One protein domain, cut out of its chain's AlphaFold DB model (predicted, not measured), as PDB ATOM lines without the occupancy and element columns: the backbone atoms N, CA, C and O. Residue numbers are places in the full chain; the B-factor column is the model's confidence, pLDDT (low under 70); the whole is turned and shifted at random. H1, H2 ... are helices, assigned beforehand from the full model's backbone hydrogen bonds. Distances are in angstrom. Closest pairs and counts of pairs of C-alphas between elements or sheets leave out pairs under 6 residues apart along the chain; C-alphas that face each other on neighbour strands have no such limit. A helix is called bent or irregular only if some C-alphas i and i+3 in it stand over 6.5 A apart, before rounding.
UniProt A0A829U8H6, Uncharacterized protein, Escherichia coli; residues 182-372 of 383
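What this domain is: This is residues 182 to 372 of the 383 residues of an uncharacterized protein of Escherichia coli (UniProt A0A829U8H6). A flat helical body with a long arm: H1, H2, H4a and H8 form a loose bundle, H6 and H7 cover one side of H4a, and the helical hairpin of H4b and H5 reaches away from them. H4 bends sharply as it passes from the body into the arm, and residues 301 to 306 at the arm's tip stand free. The printed part has 191 residues with eight named helices, H1 to H8 in order, and no named strand; its class is all helix. It is only just loose, close to compact, with a radius of gyration of the C-alphas of 19.9 A and spans of 68 by 48 by 22 A.

Where its parts are: H1, residues 191 to 214, is 35.0 A long and begins at C-alpha 191 (41.082, -28.358, -3.551). H2, residues 223 to 244, is 30.8 A long, and H3 holds residues 247 to 253. H4, residues 257 to 301, was assigned as one helix by its hydrogen bonds but is bent: C-alphas 276 and 279 are 7.1 A apart. Its arms are H4a, residues 257 to 276, 29.3 A, and H4b, residues 279 to 301, 33.1 A, at a steep tilt of 59 degrees; H4a is irregular, with C-alphas 265 and 268 6.6 A apart. H5 is residues 307 to 323, 24.0 A; H6 residues 327 to 336; H7 residues 339 to 342. H8, residues 345 to 372, is 39.7 A long with a kink of 30 degrees near residue 360, and ends at C-alpha 372 (-5.520, -23.906, -12.191).

How they stand to each other: In the bundle, a set of helices side by side, H4a touches H2, opposite ways at a shallow tilt of 29 degrees; the closest C-alphas, of Ser 235 and Pro 268, are 6.0 A apart. H1 and H2, a helical hairpin, touch at a steep tilt of 40 degrees, closest at the C-alphas of Thr 204 and Leu 238, 6.3 A. H8 touches H1, the same way at 15 degrees, closest at the C-alphas of Leu 212 and Ala 363, 6.3 A, while H2 and H8 are apart. H6 touches H4a, closest at the C-alphas of Ile 270 and Ile 331, 6.4 A, and H8, at those of Gln 328 and Ser 353, 5.4 A. H7 touches H4a with the C-alphas of Gly 259 and Leu 340 closest, 4.8 A. H3 and H4a form a helical hairpin, closest at the C-alphas of Ala 251 and Glu 257, 5.0 A. The hairpin of H4b and H5 runs opposite ways at 1 degree, closest at the C-alphas of Leu 285 and Val 322, 5.8 A. Each O i to N i+4 pair is within hydrogen-bond range in H1, H2, H3, H4b, H5 and H6, against 14 of 16 in H4a and 22 of 24 in H8; H7 is too short for one.

The domain as a whole: The C-alphas farthest apart, of Ser 253 and Asn 303, are 68.0 A apart. The printed part has no cut and no long link. Mean pLDDT of the printed part is 75.6; among the residues under 70 are 182 to 190, 278 to 287 and 315 to 329.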
ATOM      1  N   THR A 182      22.758 -31.499   3.116       47.06
ATOM      2  CA  THR A 182      23.480 -31.595   4.397       47.06
ATOM      3  C   THR A 182      24.985 -31.386   4.232       47.06
ATOM      4  O   THR A 182      25.630 -31.996   3.378       47.06
ATOM      5  N   THR A 183      25.528 -30.497   5.071       41.47
ATOM      6  CA  THR A 183      26.912 -30.018   5.053       41.47
ATOM      7  C   THR A 183      27.905 -31.153   4.881       41.47
ATOM      8  O   THR A 183      28.026 -32.053   5.709       41.47
ATOM      9  N   VAL A 184      28.662 -31.072   3.799       37.22
ATOM     10  CA  VAL A 184      29.671 -32.056   3.466       37.22
ATOM     11  C   VAL A 184      31.039 -31.600   3.981       37.22
ATOM     12  O   VAL A 184      31.553 -30.567   3.550       37.22
ATOM     13  N   ALA A 185      31.681 -32.430   4.805       39.41
ATOM     14  CA  ALA A 185      33.133 -32.418   4.964       39.41
ATOM     15  C   ALA A 185      33.770 -33.228   3.819       39.41
ATOM     16  O   ALA A 185      33.459 -34.403   3.619       39.41
ATOM     17  N   LEU A 186      34.622 -32.584   3.021       45.06
ATOM     18  CA  LEU A 186      35.336 -33.206   1.904       45.06
ATOM     19  C   LEU A 186      36.745 -33.590   2.364       45.06
ATOM     20  O   LEU A 186      37.507 -32.727   2.788       45.06
ATOM     21  N   THR A 187      37.097 -34.870   2.261       42.03
ATOM     22  CA  THR A 187      38.459 -35.379   2.471       42.03
ATOM     23  C   THR A 187      38.925 -36.143   1.227       42.03
ATOM     24  O   THR A 187      38.144 -36.865   0.610       42.03
ATOM     25  N   GLY A 188      40.199 -35.978   0.842       47.44
ATOM     26  CA  GLY A 188      40.883 -36.889  -0.094       47.44
ATOM     27  C   GLY A 188      41.080 -36.446  -1.556       47.44
ATOM     28  O   GLY A 188      41.556 -37.254  -2.348       47.44
ATOM     29  N   ALA A 189      40.783 -35.200  -1.944       57.44
ATOM     30  CA  ALA A 189      41.069 -34.686  -3.294       57.44
ATOM     31  C   ALA A 189      41.765 -33.315  -3.264       57.44
ATOM     32  O   ALA A 189      41.698 -32.603  -2.263       57.44
ATOM     33  N   THR A 190      42.418 -32.922  -4.367       63.75
ATOM     34  CA  THR A 190      42.984 -31.570  -4.485       63.75
ATOM     35  C   THR A 190      41.859 -30.534  -4.434       63.75
ATOM     36  O   THR A 190      40.815 -30.700  -5.077       63.75
ATOM     37  N   MET A 191      42.071 -29.439  -3.695       72.56
ATOM     38  CA  MET A 191      41.082 -28.358  -3.551       72.56
ATOM     39  C   MET A 191      40.571 -27.846  -4.909       72.56
ATOM     40  O   MET A 191      39.409 -27.471  -5.034       72.56
ATOM     41  N   ALA A 192      41.411 -27.880  -5.948       74.94
ATOM     42  CA  ALA A 192      41.056 -27.453  -7.297       74.94
ATOM     43  C   ALA A 192      40.039 -28.388  -7.985       74.94
ATOM     44  O   ALA A 192      39.047 -27.913  -8.537       74.94
ATOM     45  N   ALA A 193      40.216 -29.713  -7.904       75.69
ATOM     46  CA  ALA A 193      39.247 -30.666  -8.454       75.69
ATOM     47  C   ALA A 193      37.905 -30.585  -7.712       75.69
ATOM     48  O   ALA A 193      36.842 -30.615  -8.330       75.69
ATOM     49  N   GLN A 194      37.952 -30.393  -6.391       74.75
ATOM     50  CA  GLN A 194      36.765 -30.171  -5.569       74.75
ATOM     51  C   GLN A 194      35.997 -28.910  -5.990       74.75
ATOM     52  O   GLN A 194      34.769 -28.934  -6.043       74.75
ATOM     53  N   GLN A 195      36.692 -27.820  -6.327       77.00
ATOM     54  CA  GLN A 195      36.045 -26.616  -6.854       77.00
ATOM     55  C   GLN A 195      35.336 -26.886  -8.184       77.00
ATOM     56  O   GLN A 195      34.224 -26.397  -8.380       77.00
ATOM     57  N   VAL A 196      35.945 -27.669  -9.083       82.94
ATOM     58  CA  VAL A 196      35.323 -28.056 -10.361       82.94
ATOM     59  C   VAL A 196      34.065 -28.886 -10.136       82.94
ATOM     60  O   VAL A 196      33.017 -28.554 -10.685       82.94
ATOM     61  N   VAL A 197      34.122 -29.894  -9.265       80.94
ATOM     62  CA  VAL A 197      32.941 -30.699  -8.917       80.94
ATOM     63  C   VAL A 197      31.861 -29.854  -8.241       80.94
ATOM     64  O   VAL A 197      30.690 -29.967  -8.590       80.94
ATOM     65  N   GLY A 198      32.236 -28.953  -7.333       78.00
ATOM     66  CA  GLY A 198      31.295 -28.031  -6.703       78.00
ATOM     67  C   GLY A 198      30.584 -27.129  -7.715       78.00
ATOM     68  O   GLY A 198      29.375 -26.946  -7.615       78.00
ATOM     69  N   MET A 199      31.302 -26.611  -8.719       81.94
ATOM     70  CA  MET A 199      30.695 -25.835  -9.809       81.94
ATOM     71  C   MET A 199      29.723 -26.672 -10.635       81.94
ATOM     72  O   MET A 199      28.608 -26.225 -10.878       81.94
ATOM     73  N   ILE A 200      30.122 -27.887 -11.021       85.12
ATOM     74  CA  ILE A 200      29.265 -28.821 -11.762       85.12
ATOM     75  C   ILE A 200      27.950 -29.031 -11.015       85.12
ATOM     76  O   ILE A 200      26.885 -28.884 -11.605       85.12
ATOM     77  N   VAL A 201      28.014 -29.324  -9.714       82.88
ATOM     78  CA  VAL A 201      26.826 -29.576  -8.889       82.88
ATOM     79  C   VAL A 201      25.940 -28.335  -8.794       82.88
ATOM     80  O   VAL A 201      24.747 -28.436  -9.059       82.88
ATOM     81  N   VAL A 202      26.503 -27.167  -8.463       83.69
ATOM     82  CA  VAL A 202      25.729 -25.921  -8.310       83.69
ATOM     83  C   VAL A 202      25.020 -25.538  -9.606       83.69
ATOM     84  O   VAL A 202      23.819 -25.282  -9.580       83.69
ATOM     85  N   GLU A 203      25.736 -25.528 -10.733       86.94
ATOM     86  CA  GLU A 203      25.154 -25.146 -12.025       86.94
ATOM     87  C   GLU A 203      24.129 -26.185 -12.499       86.94
ATOM     88  O   GLU A 203      23.077 -25.819 -13.009       86.94
ATOM     89  N   THR A 204      24.367 -27.478 -12.256       86.19
ATOM     90  CA  THR A 204      23.374 -28.517 -12.575       86.19
ATOM     91  C   THR A 204      22.077 -28.301 -11.799       86.19
ATOM     92  O   THR A 204      20.998 -28.369 -12.381       86.19
ATOM     93  N   ILE A 205      22.162 -28.054 -10.489       82.44
ATOM     94  CA  ILE A 205      20.979 -27.867  -9.644       82.44
ATOM     95  C   ILE A 205      20.199 -26.631 -10.079       82.44
ATOM     96  O   ILE A 205      18.982 -26.704 -10.207       82.44
ATOM     97  N   ASP A 206      20.890 -25.516 -10.319       84.62
ATOM     98  CA  ASP A 206      20.261 -24.265 -10.746       84.62
ATOM     99  C   ASP A 206      19.495 -24.449 -12.065       84.62
ATOM    100  O   ASP A 206      18.296 -24.182 -12.120       84.62
ATOM    101  N   VAL A 207      20.143 -25.025 -13.086       88.94
ATOM    102  CA  VAL A 207      19.500 -25.291 -14.383       88.94
ATOM    103  C   VAL A 207      18.352 -26.294 -14.244       88.94
ATOM    104  O   VAL A 207      17.301 -26.124 -14.859       88.94
ATOM    105  N   PHE A 208      18.510 -27.332 -13.421       87.31
ATOM    106  CA  PHE A 208      17.463 -28.328 -13.207       87.31
ATOM    107  C   PHE A 208      16.216 -27.745 -12.535       87.31
ATOM    108  O   PHE A 208      15.101 -28.067 -12.941       87.31
ATOM    109  N   LEU A 209      16.381 -26.880 -11.531       82.31
ATOM    110  CA  LEU A 209      15.257 -26.222 -10.860       82.31
ATOM    111  C   LEU A 209      14.527 -25.243 -11.790       82.31
ATOM    112  O   LEU A 209      13.296 -25.177 -11.765       82.31
ATOM    113  N   ASP A 210      15.264 -24.524 -12.638       86.62
ATOM    114  CA  ASP A 210      14.673 -23.668 -13.669       86.62
ATOM    115  C   ASP A 210      13.897 -24.492 -14.710       86.62
ATOM    116  O   ASP A 210      12.800 -24.107 -15.126       86.62
ATOM    117  N   GLU A 211      14.427 -25.650 -15.100       87.62
ATOM    118  CA  GLU A 211      13.774 -26.552 -16.045       87.62
ATOM    119  C   GLU A 211      12.518 -27.201 -15.443       87.62
ATOM    120  O   GLU A 211      11.483 -27.257 -16.106       87.62
ATOM    121  N   LEU A 212      12.542 -27.598 -14.167       82.69
ATOM    122  CA  LEU A 212      11.366 -28.117 -13.454       82.69
ATOM    123  C   LEU A 212      10.180 -27.147 -13.469       82.69
ATOM    124  O   LEU A 212       9.034 -27.585 -13.549       82.69
ATOM    125  N   LYS A 213      10.436 -25.833 -13.416       81.12
ATOM    126  CA  LYS A 213       9.389 -24.804 -13.533       81.12
ATOM    127  C   LYS A 213       8.768 -24.757 -14.933       81.12
ATOM    128  O   LYS A 213       7.593 -24.414 -15.072       81.12
ATOM    129  N   ARG A 214       9.557 -25.063 -15.967       83.81
ATOM    130  CA  ARG A 214       9.142 -25.041 -17.380       83.81
ATOM    131  C   ARG A 214       8.443 -26.328 -17.806       83.81
ATOM    132  O   ARG A 214       7.616 -26.273 -18.714       83.81
ATOM    133  N   MET A 215       8.767 -27.450 -17.164       81.88
ATOM    134  CA  MET A 215       8.176 -28.750 -17.463       81.88
ATOM    135  C   MET A 215       6.648 -28.705 -17.369       81.88
ATOM    136  O   MET A 215       6.064 -28.208 -16.400       81.88
ATOM    137  N   LYS A 216       6.004 -29.299 -18.373       79.62
ATOM    138  CA  LYS A 216       4.556 -29.499 -18.414       79.62
ATOM    139  C   LYS A 216       4.229 -30.947 -18.078       79.62
ATOM    140  O   LYS A 216       4.193 -31.814 -18.943       79.62
ATOM    141  N   PHE A 217       3.945 -31.211 -16.807       71.44
ATOM    142  CA  PHE A 217       3.572 -32.554 -16.344       71.44
ATOM    143  C   PHE A 217       2.217 -33.034 -16.890       71.44
ATOM    144  O   PHE A 217       1.945 -34.233 -16.903       71.44
ATOM    145  N   VAL A 218       1.379 -32.101 -17.354       67.19
ATOM    146  CA  VAL A 218       0.083 -32.366 -17.984       67.19
ATOM    147  C   VAL A 218       0.085 -31.706 -19.365       67.19
ATOM    148  O   VAL A 218      -0.104 -30.495 -19.485       67.19
ATOM    149  N   SER A 219       0.326 -32.500 -20.407       67.62
ATOM    150  CA  SER A 219       0.335 -32.075 -21.813       67.62
ATOM    151  C   SER A 219      -0.409 -33.090 -22.687       67.62
ATOM    152  O   SER A 219      -0.584 -34.244 -22.293       67.62
ATOM    153  N   GLU A 220      -0.853 -32.662 -23.870       64.69
ATOM    154  CA  GLU A 220      -1.512 -33.541 -24.853       64.69
ATOM    155  C   GLU A 220      -0.550 -34.595 -25.424       64.69
ATOM    156  O   GLU A 220      -0.952 -35.719 -25.707       64.69
ATOM    157  N   GLU A 221       0.737 -34.255 -25.512       68.75
ATOM    158  CA  GLU A 221       1.825 -35.113 -26.006       68.75
ATOM    159  C   GLU A 221       2.300 -36.146 -24.961       68.75
ATOM    160  O   GLU A 221       3.015 -37.096 -25.285       68.75
ATOM    161  N   GLY A 222       1.878 -35.990 -23.700       74.25
ATOM    162  CA  GLY A 222       2.219 -36.870 -22.586       74.25
ATOM    163  C   GLY A 222       3.564 -36.557 -21.915       74.25
ATOM    164  O   GLY A 222       4.493 -36.000 -22.498       74.25
ATOM    165  N   ILE A 223       3.689 -36.971 -20.649       76.31
ATOM    166  CA  ILE A 223       4.851 -36.672 -19.793       76.31
ATOM    167  C   ILE A 223       6.173 -37.232 -20.340       76.31
ATOM    168  O   ILE A 223       7.230 -36.669 -20.096       76.31
ATOM    169  N   VAL A 224       6.142 -38.340 -21.084       77.50
ATOM    170  CA  VAL A 224       7.366 -38.989 -21.581       77.50
ATOM    171  C   VAL A 224       8.062 -38.133 -22.639       77.50
ATOM    172  O   VAL A 224       9.288 -38.026 -22.611       77.50
ATOM    173  N   GLU A 225       7.304 -37.516 -23.546       81.62
ATOM    174  CA  GLU A 225       7.881 -36.687 -24.606       81.62
ATOM    175  C   GLU A 225       8.390 -35.355 -24.049       81.62
ATOM    176  O   GLU A 225       9.531 -34.973 -24.316       81.62
ATOM    177  N   GLU A 226       7.627 -34.732 -23.141       84.94
ATOM    178  CA  GLU A 226       8.082 -33.554 -22.394       84.94
ATOM    179  C   GLU A 226       9.407 -33.828 -21.666       84.94
ATOM    180  O   GLU A 226      10.310 -32.995 -21.676       84.94
ATOM    181  N   MET A 227       9.581 -35.021 -21.093       80.31
ATOM    182  CA  MET A 227      10.811 -35.388 -20.382       80.31
ATOM    183  C   MET A 227      12.009 -35.581 -21.317       80.31
ATOM    184  O   MET A 227      13.133 -35.253 -20.934       80.31
ATOM    185  N   LYS A 228      11.806 -36.059 -22.552       82.25
ATOM    186  CA  LYS A 228      12.883 -36.104 -23.557       82.25
ATOM    187  C   LYS A 228      13.303 -34.701 -23.978       82.25
ATOM    188  O   LYS A 228      14.498 -34.410 -24.021       82.25
ATOM    189  N   LEU A 229      12.332 -33.830 -24.254       85.94
ATOM    190  CA  LEU A 229      12.597 -32.434 -24.598       85.94
ATOM    191  C   LEU A 229      13.317 -31.725 -23.450       85.94
ATOM    192  O   LEU A 229      14.323 -31.051 -23.667       85.94
ATOM    193  N   SER A 230      12.850 -31.952 -22.227       86.31
ATOM    194  CA  SER A 230      13.428 -31.385 -21.021       86.31
ATOM    195  C   SER A 230      14.857 -31.854 -20.778       86.31
ATOM    196  O   SER A 230      15.730 -31.034 -20.499       86.31
ATOM    197  N   LYS A 231      15.152 -33.142 -20.996       86.56
ATOM    198  CA  LYS A 231      16.528 -33.653 -20.975       86.56
ATOM    199  C   LYS A 231      17.427 -32.884 -21.938       86.56
ATOM    200  O   LYS A 231      18.516 -32.473 -21.549       86.56
ATOM    201  N   ASN A 232      16.987 -32.696 -23.180       87.38
ATOM    202  CA  ASN A 232      17.792 -32.027 -24.198       87.38
ATOM    203  C   ASN A 232      18.018 -30.548 -23.857       87.38
ATOM    204  O   ASN A 232      19.144 -30.067 -23.977       87.38
ATOM    205  N   ARG A 233      16.983 -29.848 -23.372       89.69
ATOM    206  CA  ARG A 233      17.094 -28.459 -22.897       89.69
ATOM    207  C   ARG A 233      18.036 -28.344 -21.700       89.69
ATOM    208  O   ARG A 233      18.931 -27.507 -21.724       89.69
ATOM    209  N   LEU A 234      17.891 -29.228 -20.711       88.75
ATOM    210  CA  LEU A 234      18.761 -29.306 -19.538       88.75
ATOM    211  C   LEU A 234      20.222 -29.534 -19.942       88.75
ATOM    212  O   LEU A 234      21.099 -28.818 -19.475       88.75
ATOM    213  N   SER A 235      20.493 -30.492 -20.835       88.19
ATOM    214  CA  SER A 235      21.846 -30.746 -21.344       88.19
ATOM    215  C   SER A 235      22.429 -29.542 -22.089       88.19
ATOM    216  O   SER A 235      23.594 -29.213 -21.875       88.19
ATOM    217  N   ALA A 236      21.640 -28.884 -22.943       90.88
ATOM    218  CA  ALA A 236      22.092 -27.732 -23.721       90.88
ATOM    219  C   ALA A 236      22.403 -26.520 -22.830       90.88
ATOM    220  O   ALA A 236      23.474 -25.924 -22.945       90.88
ATOM    221  N   GLU A 237      21.504 -26.192 -21.903       91.06
ATOM    222  CA  GLU A 237      21.702 -25.078 -20.977       91.06
ATOM    223  C   GLU A 237      22.863 -25.367 -20.015       91.06
ATOM    224  O   GLU A 237      23.698 -24.498 -19.777       91.06
ATOM    225  N   LEU A 238      23.005 -26.605 -19.531       90.56
ATOM    226  CA  LEU A 238      24.136 -26.983 -18.683       90.56
ATOM    227  C   LEU A 238      25.477 -26.876 -19.422       90.56
ATOM    228  O   LEU A 238      26.457 -26.404 -18.845       90.56
ATOM    229  N   ALA A 239      25.523 -27.264 -20.701       89.50
ATOM    230  CA  ALA A 239      26.716 -27.112 -21.531       89.50
ATOM    231  C   ALA A 239      27.111 -25.635 -21.671       89.50
ATOM    232  O   ALA A 239      28.270 -25.288 -21.431       89.50
ATOM    233  N   LYS A 240      26.130 -24.768 -21.957       90.94
ATOM    234  CA  LYS A 240      26.309 -23.312 -22.017       90.94
ATOM    235  C   LYS A 240      26.841 -22.761 -20.691       90.94
ATOM    236  O   LYS A 240      27.862 -22.077 -20.670       90.94
ATOM    237  N   ARG A 241      26.230 -23.129 -19.559       85.88
ATOM    238  CA  ARG A 241      26.693 -22.707 -18.225       85.88
ATOM    239  C   ARG A 241      28.114 -23.177 -17.930       85.88
ATOM    240  O   ARG A 241      28.893 -22.437 -17.337       85.88
ATOM    241  N   PHE A 242      28.490 -24.386 -18.338       89.75
ATOM    242  CA  PHE A 242      29.844 -24.894 -18.106       89.75
ATOM    243  C   PHE A 242      30.900 -24.096 -18.873       89.75
ATOM    244  O   PHE A 242      32.002 -23.889 -18.355       89.75
ATOM    245  N   GLU A 243      30.567 -23.633 -20.074       85.81
ATOM    246  CA  GLU A 243      31.416 -22.751 -20.871       85.81
ATOM    247  C   GLU A 243      31.520 -21.355 -20.249       85.81
ATOM    248  O   GLU A 243      32.624 -20.921 -19.911       85.81
ATOM    249  N   GLU A 244      30.386 -20.705 -19.972       83.38
ATOM    250  CA  GLU A 244      30.324 -19.378 -19.340       83.38
ATOM    251  C   GLU A 244      31.064 -19.328 -17.996       83.38
ATOM    252  O   GLU A 244      31.678 -18.326 -17.627       83.38
ATOM    253  N   ARG A 245      31.022 -20.428 -17.235       82.62
ATOM    254  CA  ARG A 245      31.689 -20.555 -15.931       82.62
ATOM    255  C   ARG A 245      33.126 -21.044 -16.018       82.62
ATOM    256  O   ARG A 245      33.756 -21.247 -14.976       82.62
ATOM    257  N   GLN A 246      33.648 -21.228 -17.229       84.62
ATOM    258  CA  GLN A 246      34.999 -21.712 -17.491       84.62
ATOM    259  C   GLN A 246      35.295 -23.054 -16.801       84.62
ATOM    260  O   GLN A 246      36.442 -23.348 -16.456       84.62
ATOM    261  N   ILE A 247      34.271 -23.888 -16.592       85.94
ATOM    262  CA  ILE A 247      34.424 -25.220 -15.992       85.94
ATOM    263  C   ILE A 247      35.305 -26.071 -16.903       85.94
ATOM    264  O   ILE A 247      36.228 -26.716 -16.415       85.94
ATOM    265  N   TRP A 248      35.094 -25.990 -18.217       87.38
ATOM    266  CA  TRP A 248      35.929 -26.659 -19.216       87.38
ATOM    267  C   TRP A 248      37.383 -26.192 -19.193       87.38
ATOM    268  O   TRP A 248      38.289 -27.018 -19.149       87.38
ATOM    269  N   SER A 249      37.619 -24.879 -19.144       87.31
ATOM    270  CA  SER A 249      38.977 -24.319 -19.071       87.31
ATOM    271  C   SER A 249      39.717 -24.777 -17.806       87.31
ATOM    272  O   SER A 249      40.865 -25.218 -17.870       87.31
ATOM    273  N   ARG A 250      39.034 -24.769 -16.654       85.06
ATOM    274  CA  ARG A 250      39.585 -25.258 -15.379       85.06
ATOM    275  C   ARG A 250      39.760 -26.774 -15.356       85.06
ATOM    276  O   ARG A 250      40.676 -27.279 -14.721       85.06
ATOM    277  N   ALA A 251      38.894 -27.518 -16.036       85.19
ATOM    278  CA  ALA A 251      39.036 -28.961 -16.172       85.19
ATOM    279  C   ALA A 251      40.247 -29.326 -17.034       85.19
ATOM    280  O   ALA A 251      40.984 -30.245 -16.677       85.19
ATOM    281  N   LYS A 252      40.476 -28.569 -18.112       88.88
ATOM    282  CA  LYS A 252      41.637 -28.693 -18.995       88.88
ATOM    283  C   LYS A 252      42.942 -28.454 -18.257       88.88
ATOM    284  O   LYS A 252      43.840 -29.288 -18.326       88.88
ATOM    285  N   SER A 253      43.029 -27.373 -17.482       87.88
ATOM    286  CA  SER A 253      44.234 -27.072 -16.697       87.88
ATOM    287  C   SER A 253      44.535 -28.108 -15.608       87.88
ATOM    288  O   SER A 253      45.678 -28.219 -15.170       87.88
ATOM    289  N   LEU A 254      43.532 -28.884 -15.189       84.19
ATOM    290  CA  LEU A 254      43.653 -29.937 -14.180       84.19
ATOM    291  C   LEU A 254      43.697 -31.358 -14.772       84.19
ATOM    292  O   LEU A 254      43.796 -32.316 -14.009       84.19
ATOM    293  N   GLY A 255      43.595 -31.518 -16.097       84.44
ATOM    294  CA  GLY A 255      43.582 -32.827 -16.764       84.44
ATOM    295  C   GLY A 255      42.356 -33.700 -16.453       84.44
ATOM    296  O   GLY A 255      42.440 -34.923 -16.510       84.44
ATOM    297  N   ILE A 256      41.215 -33.098 -16.094       85.94
ATOM    298  CA  ILE A 256      39.980 -33.806 -15.690       85.94
ATOM    299  C   ILE A 256      38.818 -33.629 -16.682       85.94
ATOM    300  O   ILE A 256      37.658 -33.843 -16.325       85.94
ATOM    301  N   GLU A 257      39.114 -33.259 -17.929       87.00
ATOM    302  CA  GLU A 257      38.133 -32.987 -18.995       87.00
ATOM    303  C   GLU A 257      37.153 -34.148 -19.208       87.00
ATOM    304  O   GLU A 257      35.941 -33.940 -19.242       87.00
ATOM    305  N   ALA A 258      37.660 -35.385 -19.252       83.25
ATOM    306  CA  ALA A 258      36.837 -36.586 -19.404       83.25
ATOM    307  C   ALA A 258      35.829 -36.761 -18.250       83.25
ATOM    308  O   ALA A 258      34.713 -37.240 -18.449       83.25
ATOM    309  N   GLY A 259      36.196 -36.325 -17.040       82.38
ATOM    310  CA  GLY A 259      35.308 -36.334 -15.881       82.38
ATOM    311  C   GLY A 259      34.173 -35.317 -15.994       82.38
ATOM    312  O   GLY A 259      33.040 -35.623 -15.626       82.38
ATOM    313  N   VAL A 260      34.460 -34.130 -16.534       85.06
ATOM    314  CA  VAL A 260      33.454 -33.085 -16.784       85.06
ATOM    315  C   VAL A 260      32.522 -33.481 -17.928       85.06
ATOM    316  O   VAL A 260      31.308 -33.340 -17.792       85.06
ATOM    317  N   ALA A 261      33.057 -34.066 -19.002       85.19
ATOM    318  CA  ALA A 261      32.261 -34.610 -20.102       85.19
ATOM    319  C   ALA A 261      31.304 -35.714 -19.629       85.19
ATOM    320  O   ALA A 261      30.116 -35.697 -19.952       85.19
ATOM    321  N   GLY A 262      31.804 -36.639 -18.800       84.12
ATOM    322  CA  GLY A 262      30.977 -37.672 -18.181       84.12
ATOM    323  C   GLY A 262      29.862 -37.080 -17.315       84.12
ATOM    324  O   GLY A 262      28.716 -37.511 -17.413       84.12
ATOM    325  N   ALA A 263      30.166 -36.048 -16.523       84.12
ATOM    326  CA  ALA A 263      29.175 -35.361 -15.700       84.12
ATOM    327  C   ALA A 263      28.070 -34.695 -16.540       84.12
ATOM    328  O   ALA A 263      26.889 -34.889 -16.252       84.12
ATOM    329  N   LEU A 264      28.441 -33.973 -17.602       86.19
ATOM    330  CA  LEU A 264      27.499 -33.298 -18.501       86.19
ATOM    331  C   LEU A 264      26.550 -34.281 -19.208       86.19
ATOM    332  O   LEU A 264      25.391 -33.956 -19.451       86.19
ATOM    333  N   SER A 265      27.020 -35.493 -19.513       83.25
ATOM    334  CA  SER A 265      26.209 -36.537 -20.151       83.25
ATOM    335  C   SER A 265      25.284 -37.258 -19.160       83.25
ATOM    336  O   SER A 265      24.098 -37.473 -19.425       83.25
ATOM    337  N   VAL A 266      25.816 -37.622 -17.990       81.88
ATOM    338  CA  VAL A 266      25.149 -38.537 -17.057       81.88
ATOM    339  C   VAL A 266      24.211 -37.811 -16.091       81.88
ATOM    340  O   VAL A 266      23.123 -38.317 -15.811       81.88
ATOM    341  N   ILE A 267      24.578 -36.625 -15.588       81.56
ATOM    342  CA  ILE A 267      23.778 -35.944 -14.559       81.56
ATOM    343  C   ILE A 267      22.387 -35.533 -15.080       81.56
ATOM    344  O   ILE A 267      21.407 -35.870 -14.406       81.56
ATOM    345  N   PRO A 268      22.234 -34.898 -16.263       82.94
ATOM    346  CA  PRO A 268      20.907 -34.591 -16.803       82.94
ATOM    347  C   PRO A 268      20.031 -35.839 -16.943       82.94
ATOM    348  O   PRO A 268      18.864 -35.831 -16.558       82.94
ATOM    349  N   GLN A 269      20.606 -36.951 -17.416       81.75
ATOM    350  CA  GLN A 269      19.891 -38.220 -17.537       81.75
ATOM    351  C   GLN A 269      19.410 -38.738 -16.176       81.75
ATOM    352  O   GLN A 269      18.267 -39.187 -16.080       81.75
ATOM    353  N   ILE A 270      20.249 -38.687 -15.135       79.62
ATOM    354  CA  ILE A 270      19.876 -39.101 -13.774       79.62
ATOM    355  C   ILE A 270      18.702 -38.261 -13.274       79.62
ATOM    356  O   ILE A 270      17.700 -38.825 -12.841       79.62
ATOM    357  N   LEU A 271      18.803 -36.933 -13.364       77.44
ATOM    358  CA  LEU A 271      17.783 -36.017 -12.855       77.44
ATOM    359  C   LEU A 271      16.438 -36.218 -13.556       77.44
ATOM    360  O   LEU A 271      15.428 -36.416 -12.886       77.44
ATOM    361  N   ILE A 272      16.424 -36.291 -14.888       77.50
ATOM    362  CA  ILE A 272      15.197 -36.552 -15.655       77.50
ATOM    363  C   ILE A 272      14.618 -37.932 -15.334       77.50
ATOM    364  O   ILE A 272      13.409 -38.082 -15.157       77.50
ATOM    365  N   SER A 273      15.473 -38.949 -15.195       76.88
ATOM    366  CA  SER A 273      15.024 -40.294 -14.815       76.88
ATOM    367  C   SER A 273      14.388 -40.306 -13.423       76.88
ATOM    368  O   SER A 273      13.431 -41.045 -13.199       76.88
ATOM    369  N   LEU A 274      14.897 -39.501 -12.486       74.50
ATOM    370  CA  LEU A 274      14.313 -39.353 -11.154       74.50
ATOM    371  C   LEU A 274      12.957 -38.661 -11.219       74.50
ATOM    372  O   LEU A 274      12.025 -39.163 -10.600       74.50
ATOM    373  N   VAL A 275      12.821 -37.596 -12.013       72.19
ATOM    374  CA  VAL A 275      11.539 -36.907 -12.243       72.19
ATOM    375  C   VAL A 275      10.491 -37.863 -12.814       72.19
ATOM    376  O   VAL A 275       9.397 -37.964 -12.266       72.19
ATOM    377  N   LEU A 276      10.838 -38.647 -13.842       72.44
ATOM    378  CA  LEU A 276       9.955 -39.677 -14.411       72.44
ATOM    379  C   LEU A 276       9.505 -40.719 -13.379       72.44
ATOM    380  O   LEU A 276       8.398 -41.245 -13.457       72.44
ATOM    381  N   LYS A 277      10.368 -41.025 -12.411       71.25
ATOM    382  CA  LYS A 277      10.091 -41.977 -11.333       71.25
ATOM    383  C   LYS A 277       9.439 -41.322 -10.108       71.25
ATOM    384  O   LYS A 277       9.025 -42.053  -9.206       71.25
ATOM    385  N   MET A 278       9.300 -39.990 -10.065       69.19
ATOM    386  CA  MET A 278       8.680 -39.283  -8.935       69.19
ATOM    387  C   MET A 278       7.246 -39.737  -8.656       69.19
ATOM    388  O   MET A 278       6.950 -39.936  -7.483       69.19
ATOM    389  N   PRO A 279       6.358 -39.976  -9.643       66.25
ATOM    390  CA  PRO A 279       5.007 -40.462  -9.352       66.25
ATOM    391  C   PRO A 279       5.010 -41.799  -8.599       66.25
ATOM    392  O   PRO A 279       4.321 -41.948  -7.590       66.25
ATOM    393  N   SER A 280       5.847 -42.747  -9.029       65.38
ATOM    394  CA  SER A 280       6.020 -44.037  -8.349       65.38
ATOM    395  C   SER A 280       6.595 -43.870  -6.942       65.38
ATOM    396  O   SER A 280       6.202 -44.586  -6.024       65.38
ATOM    397  N   PHE A 281       7.503 -42.908  -6.760       65.00
ATOM    398  CA  PHE A 281       8.049 -42.556  -5.452       65.00
ATOM    399  C   PHE A 281       6.990 -41.935  -4.528       65.00
ATOM    400  O   PHE A 281       6.869 -42.359  -3.384       65.00
ATOM    401  N   VAL A 282       6.178 -40.994  -5.017       65.06
ATOM    402  CA  VAL A 282       5.072 -40.386  -4.258       65.06
ATOM    403  C   VAL A 282       4.041 -41.445  -3.869       65.06
ATOM    404  O   VAL A 282       3.605 -41.480  -2.721       65.06
ATOM    405  N   TYR A 283       3.696 -42.360  -4.779       65.19
ATOM    406  CA  TYR A 283       2.828 -43.495  -4.464       65.19
ATOM    407  C   TYR A 283       3.423 -44.388  -3.365       65.19
ATOM    408  O   TYR A 283       2.727 -44.753  -2.416       65.19
ATOM    409  N   ALA A 284       4.719 -44.706  -3.454       65.50
ATOM    410  CA  ALA A 284       5.414 -45.467  -2.420       65.50
ATOM    411  C   ALA A 284       5.409 -44.731  -1.069       65.50
ATOM    412  O   ALA A 284       5.169 -45.359  -0.041       65.50
ATOM    413  N   LEU A 285       5.590 -43.408  -1.074       65.31
ATOM    414  CA  LEU A 285       5.526 -42.567   0.120       65.31
ATOM    415  C   LEU A 285       4.136 -42.619   0.756       65.31
ATOM    416  O   LEU A 285       4.029 -42.951   1.932       65.31
ATOM    417  N   ILE A 286       3.071 -42.387  -0.018       66.12
ATOM    418  CA  ILE A 286       1.684 -42.475   0.467       66.12
ATOM    419  C   ILE A 286       1.413 -43.860   1.065       66.12
ATOM    420  O   ILE A 286       0.849 -43.972   2.157       66.12
ATOM    421  N   ARG A 287       1.847 -44.923   0.377       69.56
ATOM    422  CA  ARG A 287       1.671 -46.306   0.824       69.56
ATOM    423  C   ARG A 287       2.391 -46.579   2.146       69.56
ATOM    424  O   ARG A 287       1.769 -47.116   3.060       69.56
ATOM    425  N   GLU A 288       3.666 -46.217   2.263       73.00
ATOM    426  CA  GLU A 288       4.456 -46.447   3.480       73.00
ATOM    427  C   GLU A 288       3.994 -45.570   4.647       73.00
ATOM    428  O   GLU A 288       3.904 -46.055   5.775       73.00
ATOM    429  N   SER A 289       3.607 -44.316   4.395       66.88
ATOM    430  CA  SER A 289       2.988 -43.457   5.408       66.88
ATOM    431  C   SER A 289       1.679 -44.058   5.927       66.88
ATOM    432  O   SER A 289       1.495 -44.163   7.138       66.88
ATOM    433  N   THR A 290       0.807 -44.538   5.037       76.75
ATOM    434  CA  THR A 290      -0.456 -45.196   5.421       76.75
ATOM    435  C   THR A 290      -0.200 -46.468   6.232       76.75
ATOM    436  O   THR A 290      -0.799 -46.673   7.286       76.75
ATOM    437  N   LEU A 291       0.731 -47.313   5.782       80.25
ATOM    438  CA  LEU A 291       1.080 -48.561   6.461       80.25
ATOM    439  C   LEU A 291       1.713 -48.314   7.838       80.25
ATOM    440  O   LEU A 291       1.435 -49.053   8.783       80.25
ATOM    441  N   SER A 292       2.534 -47.269   7.962       81.19
ATOM    442  CA  SER A 292       3.115 -46.822   9.230       81.19
ATOM    443  C   SER A 292       2.035 -46.407  10.226       81.19
ATOM    444  O   SER A 292       2.048 -46.878  11.363       81.19
ATOM    445  N   VAL A 293       1.047 -45.618   9.786       82.06
ATOM    446  CA  VAL A 293      -0.101 -45.223  10.619       82.06
ATOM    447  C   VAL A 293      -0.879 -46.452  11.086       82.06
ATOM    448  O   VAL A 293      -1.098 -46.606  12.282       82.06
ATOM    449  N   VAL A 294      -1.217 -47.380  10.184       85.56
ATOM    450  CA  VAL A 294      -1.946 -48.612  10.544       85.56
ATOM    451  C   VAL A 294      -1.174 -49.453  11.567       85.56
ATOM    452  O   VAL A 294      -1.754 -49.942  12.538       85.56
ATOM    453  N   ARG A 295       0.143 -49.613  11.382       83.50
ATOM    454  CA  ARG A 295       1.010 -50.345  12.321       83.50
ATOM    455  C   ARG A 295       1.079 -49.653  13.681       83.50
ATOM    456  O   ARG A 295       0.946 -50.325  14.700       83.50
ATOM    457  N   ALA A 296       1.227 -48.330  13.698       82.25
ATOM    458  CA  ALA A 296       1.233 -47.541  14.923       82.25
ATOM    459  C   ALA A 296      -0.104 -47.657  15.673       82.25
ATOM    460  O   ALA A 296      -0.103 -47.933  16.870       82.25
ATOM    461  N   THR A 297      -1.244 -47.546  14.981       83.38
ATOM    462  CA  THR A 297      -2.573 -47.747  15.579       83.38
ATOM    463  C   THR A 297      -2.702 -49.142  16.183       83.38
ATOM    464  O   THR A 297      -3.139 -49.267  17.324       83.38
ATOM    465  N   ARG A 298      -2.251 -50.184  15.472       83.75
ATOM    466  CA  ARG A 298      -2.286 -51.566  15.970       83.75
ATOM    467  C   ARG A 298      -1.519 -51.729  17.285       83.75
ATOM    468  O   ARG A 298      -2.043 -52.362  18.195       83.75
ATOM    469  N   ILE A 299      -0.327 -51.135  17.389       85.50
ATOM    470  CA  ILE A 299       0.520 -51.152  18.599       85.50
ATOM    471  C   ILE A 299      -0.146 -50.392  19.752       85.50
ATOM    472  O   ILE A 299      -0.146 -50.849  20.892       85.50
ATOM    473  N   VAL A 300      -0.770 -49.245  19.474       83.38
ATOM    474  CA  VAL A 300      -1.513 -48.495  20.501       83.38
ATOM    475  C   VAL A 300      -2.675 -49.331  21.047       83.38
ATOM    476  O   VAL A 300      -2.878 -49.364  22.263       83.38
ATOM    477  N   THR A 301      -3.392 -50.047  20.175       85.31
ATOM    478  CA  THR A 301      -4.543 -50.891  20.543       85.31
ATOM    479  C   THR A 301      -4.182 -52.277  21.085       85.31
ATOM    480  O   THR A 301      -5.066 -52.977  21.570       85.31
ATOM    481  N   SER A 302      -2.920 -52.708  20.999       82.56
ATOM    482  CA  SER A 302      -2.492 -54.024  21.485       82.56
ATOM    483  C   SER A 302      -2.167 -53.995  22.983       82.56
ATOM    484  O   SER A 302      -2.033 -52.933  23.592       82.56
ATOM    485  N   ASN A 303      -1.998 -55.173  23.585       80.19
ATOM    486  CA  ASN A 303      -1.470 -55.324  24.945       80.19
ATOM    487  C   ASN A 303       0.062 -55.506  24.951       80.19
ATOM    488  O   ASN A 303       0.591 -56.209  25.808       80.19
ATOM    489  N   GLU A 304       0.782 -54.925  23.984       72.88
ATOM    490  CA  GLU A 304       2.247 -55.030  23.950       72.88
ATOM    491  C   GLU A 304       2.900 -54.364  25.177       72.88
ATOM    492  O   GLU A 304       2.576 -53.209  25.485       72.88
ATOM    493  N   PRO A 305       3.843 -55.048  25.858       64.12
ATOM    494  CA  PRO A 305       4.752 -54.397  26.790       64.12
ATOM    495  C   PRO A 305       5.722 -53.493  26.009       64.12
ATOM    496  O   PRO A 305       6.181 -53.852  24.928       64.12
ATOM    497  N   ASP A 306       6.004 -52.300  26.538       78.62
ATOM    498  CA  ASP A 306       6.856 -51.271  25.912       78.62
ATOM    499  C   ASP A 306       6.396 -50.735  24.538       78.62
ATOM    500  O   ASP A 306       7.182 -50.537  23.606       78.62
ATOM    501  N   LYS A 307       5.113 -50.354  24.443       80.31
ATOM    502  CA  LYS A 307       4.506 -49.685  23.267       80.31
ATOM    503  C   LYS A 307       5.348 -48.548  22.676       80.31
ATOM    504  O   LYS A 307       5.364 -48.366  21.461       80.31
ATOM    505  N   LEU A 308       6.039 -47.771  23.516       73.38
ATOM    506  CA  LEU A 308       6.864 -46.639  23.078       73.38
ATOM    507  C   LEU A 308       8.045 -47.078  22.203       73.38
ATOM    508  O   LEU A 308       8.340 -46.415  21.207       73.38
ATOM    509  N   VAL A 309       8.690 -48.199  22.535       78.50
ATOM    510  CA  VAL A 309       9.823 -48.738  21.771       78.50
ATOM    511  C   VAL A 309       9.334 -49.286  20.429       78.50
ATOM    512  O   VAL A 309       9.906 -48.970  19.386       78.50
ATOM    513  N   ALA A 310       8.219 -50.020  20.427       74.62
ATOM    514  CA  ALA A 310       7.607 -50.546  19.207       74.62
ATOM    515  C   ALA A 310       7.159 -49.424  18.243       74.62
ATOM    516  O   ALA A 310       7.423 -49.484  17.038       74.62
ATOM    517  N   LEU A 311       6.564 -48.346  18.770       73.75
ATOM    518  CA  LEU A 311       6.222 -47.146  17.998       73.75
ATOM    519  C   LEU A 311       7.457 -46.463  17.399       73.75
ATOM    520  O   LEU A 311       7.438 -46.088  16.226       73.75
ATOM    521  N   GLN A 312       8.539 -46.319  18.172       67.50
ATOM    522  CA  GLN A 312       9.786 -45.737  17.673       67.50
ATOM    523  C   GLN A 312      10.359 -46.542  16.504       67.50
ATOM    524  O   GLN A 312      10.743 -45.948  15.498       67.50
ATOM    525  N   VAL A 313      10.371 -47.873  16.593       76.50
ATOM    526  CA  VAL A 313      10.864 -48.750  15.519       76.50
ATOM    527  C   VAL A 313      10.037 -48.591  14.240       76.50
ATOM    528  O   VAL A 313      10.608 -48.468  13.158       76.50
ATOM    529  N   VAL A 314       8.705 -48.527  14.341       77.25
ATOM    530  CA  VAL A 314       7.817 -48.344  13.178       77.25
ATOM    531  C   VAL A 314       8.015 -46.977  12.527       77.25
ATOM    532  O   VAL A 314       8.148 -46.894  11.305       77.25
ATOM    533  N   ILE A 315       8.090 -45.909  13.325       68.75
ATOM    534  CA  ILE A 315       8.300 -44.545  12.822       68.75
ATOM    535  C   ILE A 315       9.685 -44.419  12.174       68.75
ATOM    536  O   ILE A 315       9.799 -43.862  11.083       68.75
ATOM    537  N   MET A 316      10.733 -44.975  12.793       60.25
ATOM    538  CA  MET A 316      12.083 -44.996  12.215       60.25
ATOM    539  C   MET A 316      12.157 -45.862  10.951       60.25
ATOM    540  O   MET A 316      12.819 -45.477   9.987       60.25
ATOM    541  N   GLY A 317      11.449 -46.994  10.909       65.75
ATOM    542  CA  GLY A 317      11.338 -47.860   9.733       65.75
ATOM    543  C   GLY A 317      10.634 -47.176   8.558       65.75
ATOM    544  O   GLY A 317      11.099 -47.243   7.424       65.75
ATOM    545  N   ALA A 318       9.553 -46.443   8.826       66.00
ATOM    546  CA  ALA A 318       8.853 -45.663   7.808       66.00
ATOM    547  C   ALA A 318       9.698 -44.477   7.317       66.00
ATOM    548  O   ALA A 318       9.807 -44.247   6.115       66.00
ATOM    549  N   ALA A 319      10.354 -43.757   8.233       54.78
ATOM    550  CA  ALA A 319      11.246 -42.654   7.883       54.78
ATOM    551  C   ALA A 319      12.432 -43.127   7.024       54.78
ATOM    552  O   ALA A 319      12.757 -42.494   6.024       54.78
ATOM    553  N   SER A 320      13.042 -44.267   7.357       57.81
ATOM    554  CA  SER A 320      14.148 -44.844   6.579       57.81
ATOM    555  C   SER A 320      13.709 -45.370   5.205       57.81
ATOM    556  O   SER A 320      14.448 -45.204   4.233       57.81
ATOM    557  N   ALA A 321      12.493 -45.916   5.086       61.22
ATOM    558  CA  ALA A 321      11.914 -46.325   3.805       61.22
ATOM    559  C   ALA A 321      11.608 -45.133   2.875       61.22
ATOM    560  O   ALA A 321      11.859 -45.214   1.673       61.22
ATOM    561  N   VAL A 322      11.105 -44.023   3.429       56.88
ATOM    562  CA  VAL A 322      10.690 -42.826   2.676       56.88
ATOM    563  C   VAL A 322      11.870 -41.912   2.321       56.88
ATOM    564  O   VAL A 322      11.921 -41.376   1.217       56.88
ATOM    565  N   VAL A 323      12.836 -41.742   3.229       49.62
ATOM    566  CA  VAL A 323      13.925 -40.756   3.084       49.62
ATOM    567  C   VAL A 323      15.194 -41.360   2.461       49.62
ATOM    568  O   VAL A 323      15.974 -40.636   1.850       49.62
ATOM    569  N   GLY A 324      15.424 -42.674   2.574       50.56
ATOM    570  CA  GLY A 324      16.784 -43.213   2.451       50.56
ATOM    571  C   GLY A 324      17.223 -43.848   1.125       50.56
ATOM    572  O   GLY A 324      18.418 -43.843   0.848       50.56
ATOM    573  N   ILE A 325      16.351 -44.479   0.320       54.62
ATOM    574  CA  ILE A 325      16.867 -45.548  -0.578       54.62
ATOM    575  C   ILE A 325      16.490 -45.438  -2.064       54.62
ATOM    576  O   ILE A 325      17.153 -46.075  -2.879       54.62
ATOM    577  N   TYR A 326      15.539 -44.601  -2.486       59.53
ATOM    578  CA  TYR A 326      15.246 -44.510  -3.927       59.53
ATOM    579  C   TYR A 326      16.126 -43.489  -4.661       59.53
ATOM    580  O   TYR A 326      16.897 -43.866  -5.542       59.53
ATOM    581  N   ALA A 327      16.068 -42.211  -4.274       64.00
ATOM    582  CA  ALA A 327      16.818 -41.156  -4.957       64.00
ATOM    583  C   ALA A 327      18.332 -41.328  -4.770       64.00
ATOM    584  O   ALA A 327      19.053 -41.455  -5.754       64.00
ATOM    585  N   GLN A 328      18.814 -41.440  -3.526       68.06
ATOM    586  CA  GLN A 328      20.249 -41.559  -3.249       68.06
ATOM    587  C   GLN A 328      20.885 -42.795  -3.900       68.06
ATOM    588  O   GLN A 328      21.991 -42.695  -4.422       68.06
ATOM    589  N   ARG A 329      20.198 -43.948  -3.937       68.62
ATOM    590  CA  ARG A 329      20.722 -45.161  -4.590       68.62
ATOM    591  C   ARG A 329      20.794 -45.001  -6.105       68.62
ATOM    592  O   ARG A 329      21.821 -45.331  -6.684       68.62
ATOM    593  N   VAL A 330      19.740 -44.478  -6.737       70.06
ATOM    594  CA  VAL A 330      19.715 -44.236  -8.190       70.06
ATOM    595  C   VAL A 330      20.767 -43.197  -8.586       70.06
ATOM    596  O   VAL A 330      21.483 -43.394  -9.567       70.06
ATOM    597  N   ILE A 331      20.908 -42.129  -7.798       74.00
ATOM    598  CA  ILE A 331      21.919 -41.088  -8.001       74.00
ATOM    599  C   ILE A 331      23.325 -41.672  -7.838       74.00
ATOM    600  O   ILE A 331      24.150 -41.526  -8.734       74.00
ATOM    601  N   SER A 332      23.587 -42.383  -6.740       74.06
ATOM    602  CA  SER A 332      24.902 -42.956  -6.440       74.06
ATOM    603  C   SER A 332      25.336 -43.994  -7.477       74.06
ATOM    604  O   SER A 332      26.491 -43.982  -7.904       74.06
ATOM    605  N   GLN A 333      24.407 -44.839  -7.942       76.62
ATOM    606  CA  GLN A 333      24.653 -45.808  -9.015       76.62
ATOM    607  C   GLN A 333      24.925 -45.125 -10.357       76.62
ATOM    608  O   GLN A 333      25.845 -45.524 -11.063       76.62
ATOM    609  N   GLY A 334      24.165 -44.082 -10.705       74.06
ATOM    610  CA  GLY A 334      24.400 -43.331 -11.937       74.06
ATOM    611  C   GLY A 334      25.733 -42.572 -11.912       74.06
ATOM    612  O   GLY A 334      26.474 -42.581 -12.891       74.06
ATOM    613  N   ILE A 335      26.078 -41.963 -10.776       81.56
ATOM    614  CA  ILE A 335      27.326 -41.212 -10.582       81.56
ATOM    615  C   ILE A 335      28.557 -42.117 -10.585       81.56
ATOM    616  O   ILE A 335      29.623 -41.687 -11.028       81.56
ATOM    617  N   ALA A 336      28.427 -43.364 -10.125       80.38
ATOM    618  CA  ALA A 336      29.536 -44.313 -10.088       80.38
ATOM    619  C   ALA A 336      30.184 -44.535 -11.469       80.38
ATOM    620  O   ALA A 336      31.377 -44.827 -11.539       80.38
ATOM    621  N   ALA A 337      29.433 -44.327 -12.557       76.94
ATOM    622  CA  ALA A 337      29.923 -44.425 -13.931       76.94
ATOM    623  C   ALA A 337      30.855 -43.270 -14.355       76.94
ATOM    624  O   ALA A 337      31.540 -43.384 -15.369       76.94
ATOM    625  N   VAL A 338      30.904 -42.161 -13.607       80.88
ATOM    626  CA  VAL A 338      31.753 -40.998 -13.909       80.88
ATOM    627  C   VAL A 338      32.911 -40.942 -12.906       80.88
ATOM    628  O   VAL A 338      32.692 -40.550 -11.758       80.88
ATOM    629  N   PRO A 339      34.164 -41.256 -13.300       79.88
ATOM    630  CA  PRO A 339      35.291 -41.377 -12.368       79.88
ATOM    631  C   PRO A 339      35.528 -40.143 -11.489       79.88
ATOM    632  O   PRO A 339      35.833 -40.274 -10.305       79.88
ATOM    633  N   LEU A 340      35.361 -38.940 -12.051       81.31
ATOM    634  CA  LEU A 340      35.510 -37.686 -11.310       81.31
ATOM    635  C   LEU A 340      34.438 -37.538 -10.226       81.31
ATOM    636  O   LEU A 340      34.772 -37.232  -9.088       81.31
ATOM    637  N   LEU A 341      33.169 -37.776 -10.560       80.06
ATOM    638  CA  LEU A 341      32.069 -37.647  -9.607       80.06
ATOM    639  C   LEU A 341      32.067 -38.788  -8.585       80.06
ATOM    640  O   LEU A 341      31.716 -38.564  -7.432       80.06
ATOM    641  N   ASN A 342      32.507 -39.990  -8.971       82.56
ATOM    642  CA  ASN A 342      32.572 -41.137  -8.072       82.56
ATOM    643  C   ASN A 342      33.562 -40.921  -6.912       82.56
ATOM    644  O   ASN A 342      33.298 -41.338  -5.787       82.56
ATOM    645  N   LYS A 343      34.661 -40.184  -7.136       80.69
ATOM    646  CA  LYS A 343      35.563 -39.752  -6.048       80.69
ATOM    647  C   LYS A 343      34.861 -38.888  -4.994       80.69
ATOM    648  O   LYS A 343      35.312 -38.830  -3.856       80.69
ATOM    649  N   PHE A 344      33.756 -38.250  -5.374       76.31
ATOM    650  CA  PHE A 344      32.918 -37.418  -4.520       76.31
ATOM    651  C   PHE A 344      31.493 -37.988  -4.386       76.31
ATOM    652  O   PHE A 344      30.540 -37.235  -4.188       76.31
ATOM    653  N   ASN A 345      31.315 -39.309  -4.530       77.12
ATOM    654  CA  ASN A 345      29.992 -39.924  -4.678       77.12
ATOM    655  C   ASN A 345      29.068 -39.612  -3.496       77.12
ATOM    656  O   ASN A 345      27.938 -39.179  -3.705       77.12
ATOM    657  N   SER A 346      29.556 -39.781  -2.263       73.88
ATOM    658  CA  SER A 346      28.774 -39.508  -1.048       73.88
ATOM    659  C   SER A 346      28.285 -38.056  -1.020       73.88
ATOM    660  O   SER A 346      27.116 -37.774  -0.760       73.88
ATOM    661  N   GLN A 347      29.176 -37.139  -1.388       74.12
ATOM    662  CA  GLN A 347      28.946 -35.704  -1.370       74.12
ATOM    663  C   GLN A 347      27.942 -35.280  -2.444       74.12
ATOM    664  O   GLN A 347      26.953 -34.615  -2.143       74.12
ATOM    665  N   VAL A 348      28.163 -35.704  -3.689       76.50
ATOM    666  CA  VAL A 348      27.283 -35.371  -4.814       76.50
ATOM    667  C   VAL A 348      25.917 -36.037  -4.642       76.50
ATOM    668  O   VAL A 348      24.893 -35.386  -4.835       76.50
ATOM    669  N   SER A 349      25.878 -37.303  -4.223       75.88
ATOM    670  CA  SER A 349      24.622 -38.034  -4.037       75.88
ATOM    671  C   SER A 349      23.768 -37.459  -2.916       75.88
ATOM    672  O   SER A 349      22.555 -37.365  -3.086       75.88
ATOM    673  N   SER A 350      24.378 -37.038  -1.802       72.06
ATOM    674  CA  SER A 350      23.659 -36.382  -0.703       72.06
ATOM    675  C   SER A 350      22.995 -35.083  -1.171       72.06
ATOM    676  O   SER A 350      21.788 -34.898  -1.004       72.06
ATOM    677  N   VAL A 351      23.762 -34.215  -1.841       72.69
ATOM    678  CA  VAL A 351      23.264 -32.920  -2.320       72.69
ATOM    679  C   VAL A 351      22.151 -33.100  -3.354       72.69
ATOM    680  O   VAL A 351      21.082 -32.512  -3.210       72.69
ATOM    681  N   LEU A 352      22.362 -33.938  -4.372       75.50
ATOM    682  CA  LEU A 352      21.341 -34.180  -5.393       75.50
ATOM    683  C   LEU A 352      20.092 -34.852  -4.807       75.50
ATOM    684  O   LEU A 352      18.984 -34.558  -5.245       75.50
ATOM    685  N   SER A 353      20.235 -35.709  -3.793       73.38
ATOM    686  CA  SER A 353      19.082 -36.292  -3.100       73.38
ATOM    687  C   SER A 353      18.265 -35.220  -2.370       73.38
ATOM    688  O   SER A 353      17.042 -35.205  -2.501       73.38
ATOM    689  N   GLY A 354      18.916 -34.283  -1.669       69.06
ATOM    690  CA  GLY A 354      18.241 -33.143  -1.030       69.06
ATOM    691  C   GLY A 354      17.495 -32.252  -2.031       69.06
ATOM    692  O   GLY A 354      16.360 -31.834  -1.792       69.06
ATOM    693  N   VAL A 355      18.082 -32.043  -3.210       71.81
ATOM    694  CA  VAL A 355      17.441 -31.307  -4.312       71.81
ATOM    695  C   VAL A 355      16.193 -32.024  -4.813       71.81
ATOM    696  O   VAL A 355      15.174 -31.383  -5.023       71.81
ATOM    697  N   ILE A 356      16.219 -33.349  -4.966       71.19
ATOM    698  CA  ILE A 356      15.036 -34.099  -5.414       71.19
ATOM    699  C   ILE A 356      13.906 -34.025  -4.385       71.19
ATOM    700  O   ILE A 356      12.757 -33.795  -4.756       71.19
ATOM    701  N   VAL A 357      14.221 -34.155  -3.094       67.44
ATOM    702  CA  VAL A 357      13.220 -34.032  -2.021       67.44
ATOM    703  C   VAL A 357      12.557 -32.652  -2.036       67.44
ATOM    704  O   VAL A 357      11.346 -32.554  -1.851       67.44
ATOM    705  N   THR A 358      13.322 -31.594  -2.310       65.75
ATOM    706  CA  THR A 358      12.802 -30.218  -2.395       65.75
ATOM    707  C   THR A 358      12.147 -29.889  -3.745       65.75
ATOM    708  O   THR A 358      11.261 -29.038  -3.806       65.75
ATOM    709  N   ALA A 359      12.509 -30.592  -4.819       69.56
ATOM    710  CA  ALA A 359      11.931 -30.445  -6.152       69.56
ATOM    711  C   ALA A 359      10.528 -31.058  -6.287       69.56
ATOM    712  O   ALA A 359       9.716 -30.539  -7.051       69.56
ATOM    713  N   VAL A 360      10.217 -32.140  -5.557       66.75
ATOM    714  CA  VAL A 360       8.904 -32.818  -5.639       66.75
ATOM    715  C   VAL A 360       7.741 -31.866  -5.297       66.75
ATOM    716  O   VAL A 360       6.829 -31.746  -6.121       66.75
ATOM    717  N   PRO A 361       7.740 -31.149  -4.149       63.69
ATOM    718  CA  PRO A 361       6.677 -30.192  -3.839       63.69
ATOM    719  C   PRO A 361       6.595 -29.062  -4.867       63.69
ATOM    720  O   PRO A 361       5.504 -28.646  -5.238       63.69
ATOM    721  N   LEU A 362       7.742 -28.597  -5.367       69.31
ATOM    722  CA  LEU A 362       7.812 -27.518  -6.346       69.31
ATOM    723  C   LEU A 362       7.160 -27.912  -7.678       69.31
ATOM    724  O   LEU A 362       6.348 -27.165  -8.220       69.31
ATOM    725  N   ALA A 363       7.461 -29.114  -8.174       71.50
ATOM    726  CA  ALA A 363       6.835 -29.666  -9.368       71.50
ATOM    727  C   ALA A 363       5.313 -29.793  -9.200       71.50
ATOM    728  O   ALA A 363       4.562 -29.459 -10.116       71.50
ATOM    729  N   ALA A 364       4.844 -30.220  -8.022       65.88
ATOM    730  CA  ALA A 364       3.417 -30.306  -7.720       65.88
ATOM    731  C   ALA A 364       2.743 -28.923  -7.718       65.88
ATOM    732  O   ALA A 364       1.710 -28.745  -8.363       65.88
ATOM    733  N   ILE A 365       3.357 -27.936  -7.055       68.50
ATOM    734  CA  ILE A 365       2.880 -26.548  -7.007       68.50
ATOM    735  C   ILE A 365       2.790 -25.954  -8.417       68.50
ATOM    736  O   ILE A 365       1.748 -25.421  -8.797       68.50
ATOM    737  N   TYR A 366       3.844 -26.084  -9.226       75.44
ATOM    738  CA  TYR A 366       3.841 -25.549 -10.587       75.44
ATOM    739  C   TYR A 366       2.857 -26.266 -11.499       75.44
ATOM    740  O   TYR A 366       2.171 -25.614 -12.281       75.44
ATOM    741  N   THR A 367       2.722 -27.585 -11.366       71.25
ATOM    742  CA  THR A 367       1.704 -28.340 -12.103       71.25
ATOM    743  C   THR A 367       0.302 -27.859 -11.742       71.25
ATOM    744  O   THR A 367      -0.531 -27.688 -12.632       71.25
ATOM    745  N   PHE A 368       0.035 -27.612 -10.458       67.75
ATOM    746  CA  PHE A 368      -1.244 -27.077 -10.005       67.75
ATOM    747  C   PHE A 368      -1.510 -25.686 -10.590       67.75
ATOM    748  O   PHE A 368      -2.546 -25.495 -11.222       67.75
ATOM    749  N   GLU A 369      -0.570 -24.745 -10.463       70.88
ATOM    750  CA  GLU A 369      -0.733 -23.380 -10.983       70.88
ATOM    751  C   GLU A 369      -0.911 -23.354 -12.511       70.88
ATOM    752  O   GLU A 369      -1.834 -22.712 -13.011       70.88
ATOM    753  N   GLN A 370      -0.128 -24.137 -13.265       78.88
ATOM    754  CA  GLN A 370      -0.280 -24.252 -14.724       78.88
ATOM    755  C   GLN A 370      -1.669 -24.769 -15.147       78.88
ATOM    756  O   GLN A 370      -2.158 -24.428 -16.225       78.88
ATOM    757  N   ASN A 371      -2.308 -25.603 -14.321       73.25
ATOM    758  CA  ASN A 371      -3.602 -26.224 -14.621       73.25
ATOM    759  C   ASN A 371      -4.776 -25.586 -13.864       73.25
ATOM    760  O   ASN A 371      -5.921 -26.000 -14.049       73.25
ATOM    761  N   LYS A 372      -4.527 -24.558 -13.051       72.69
ATOM    762  CA  LYS A 372      -5.520 -23.906 -12.191       72.69
ATOM    763  C   LYS A 372      -6.733 -23.410 -12.969       72.69
ATOM    764  O   LYS A 372      -7.860 -23.686 -12.576       72.69
TER     765      LYS A 372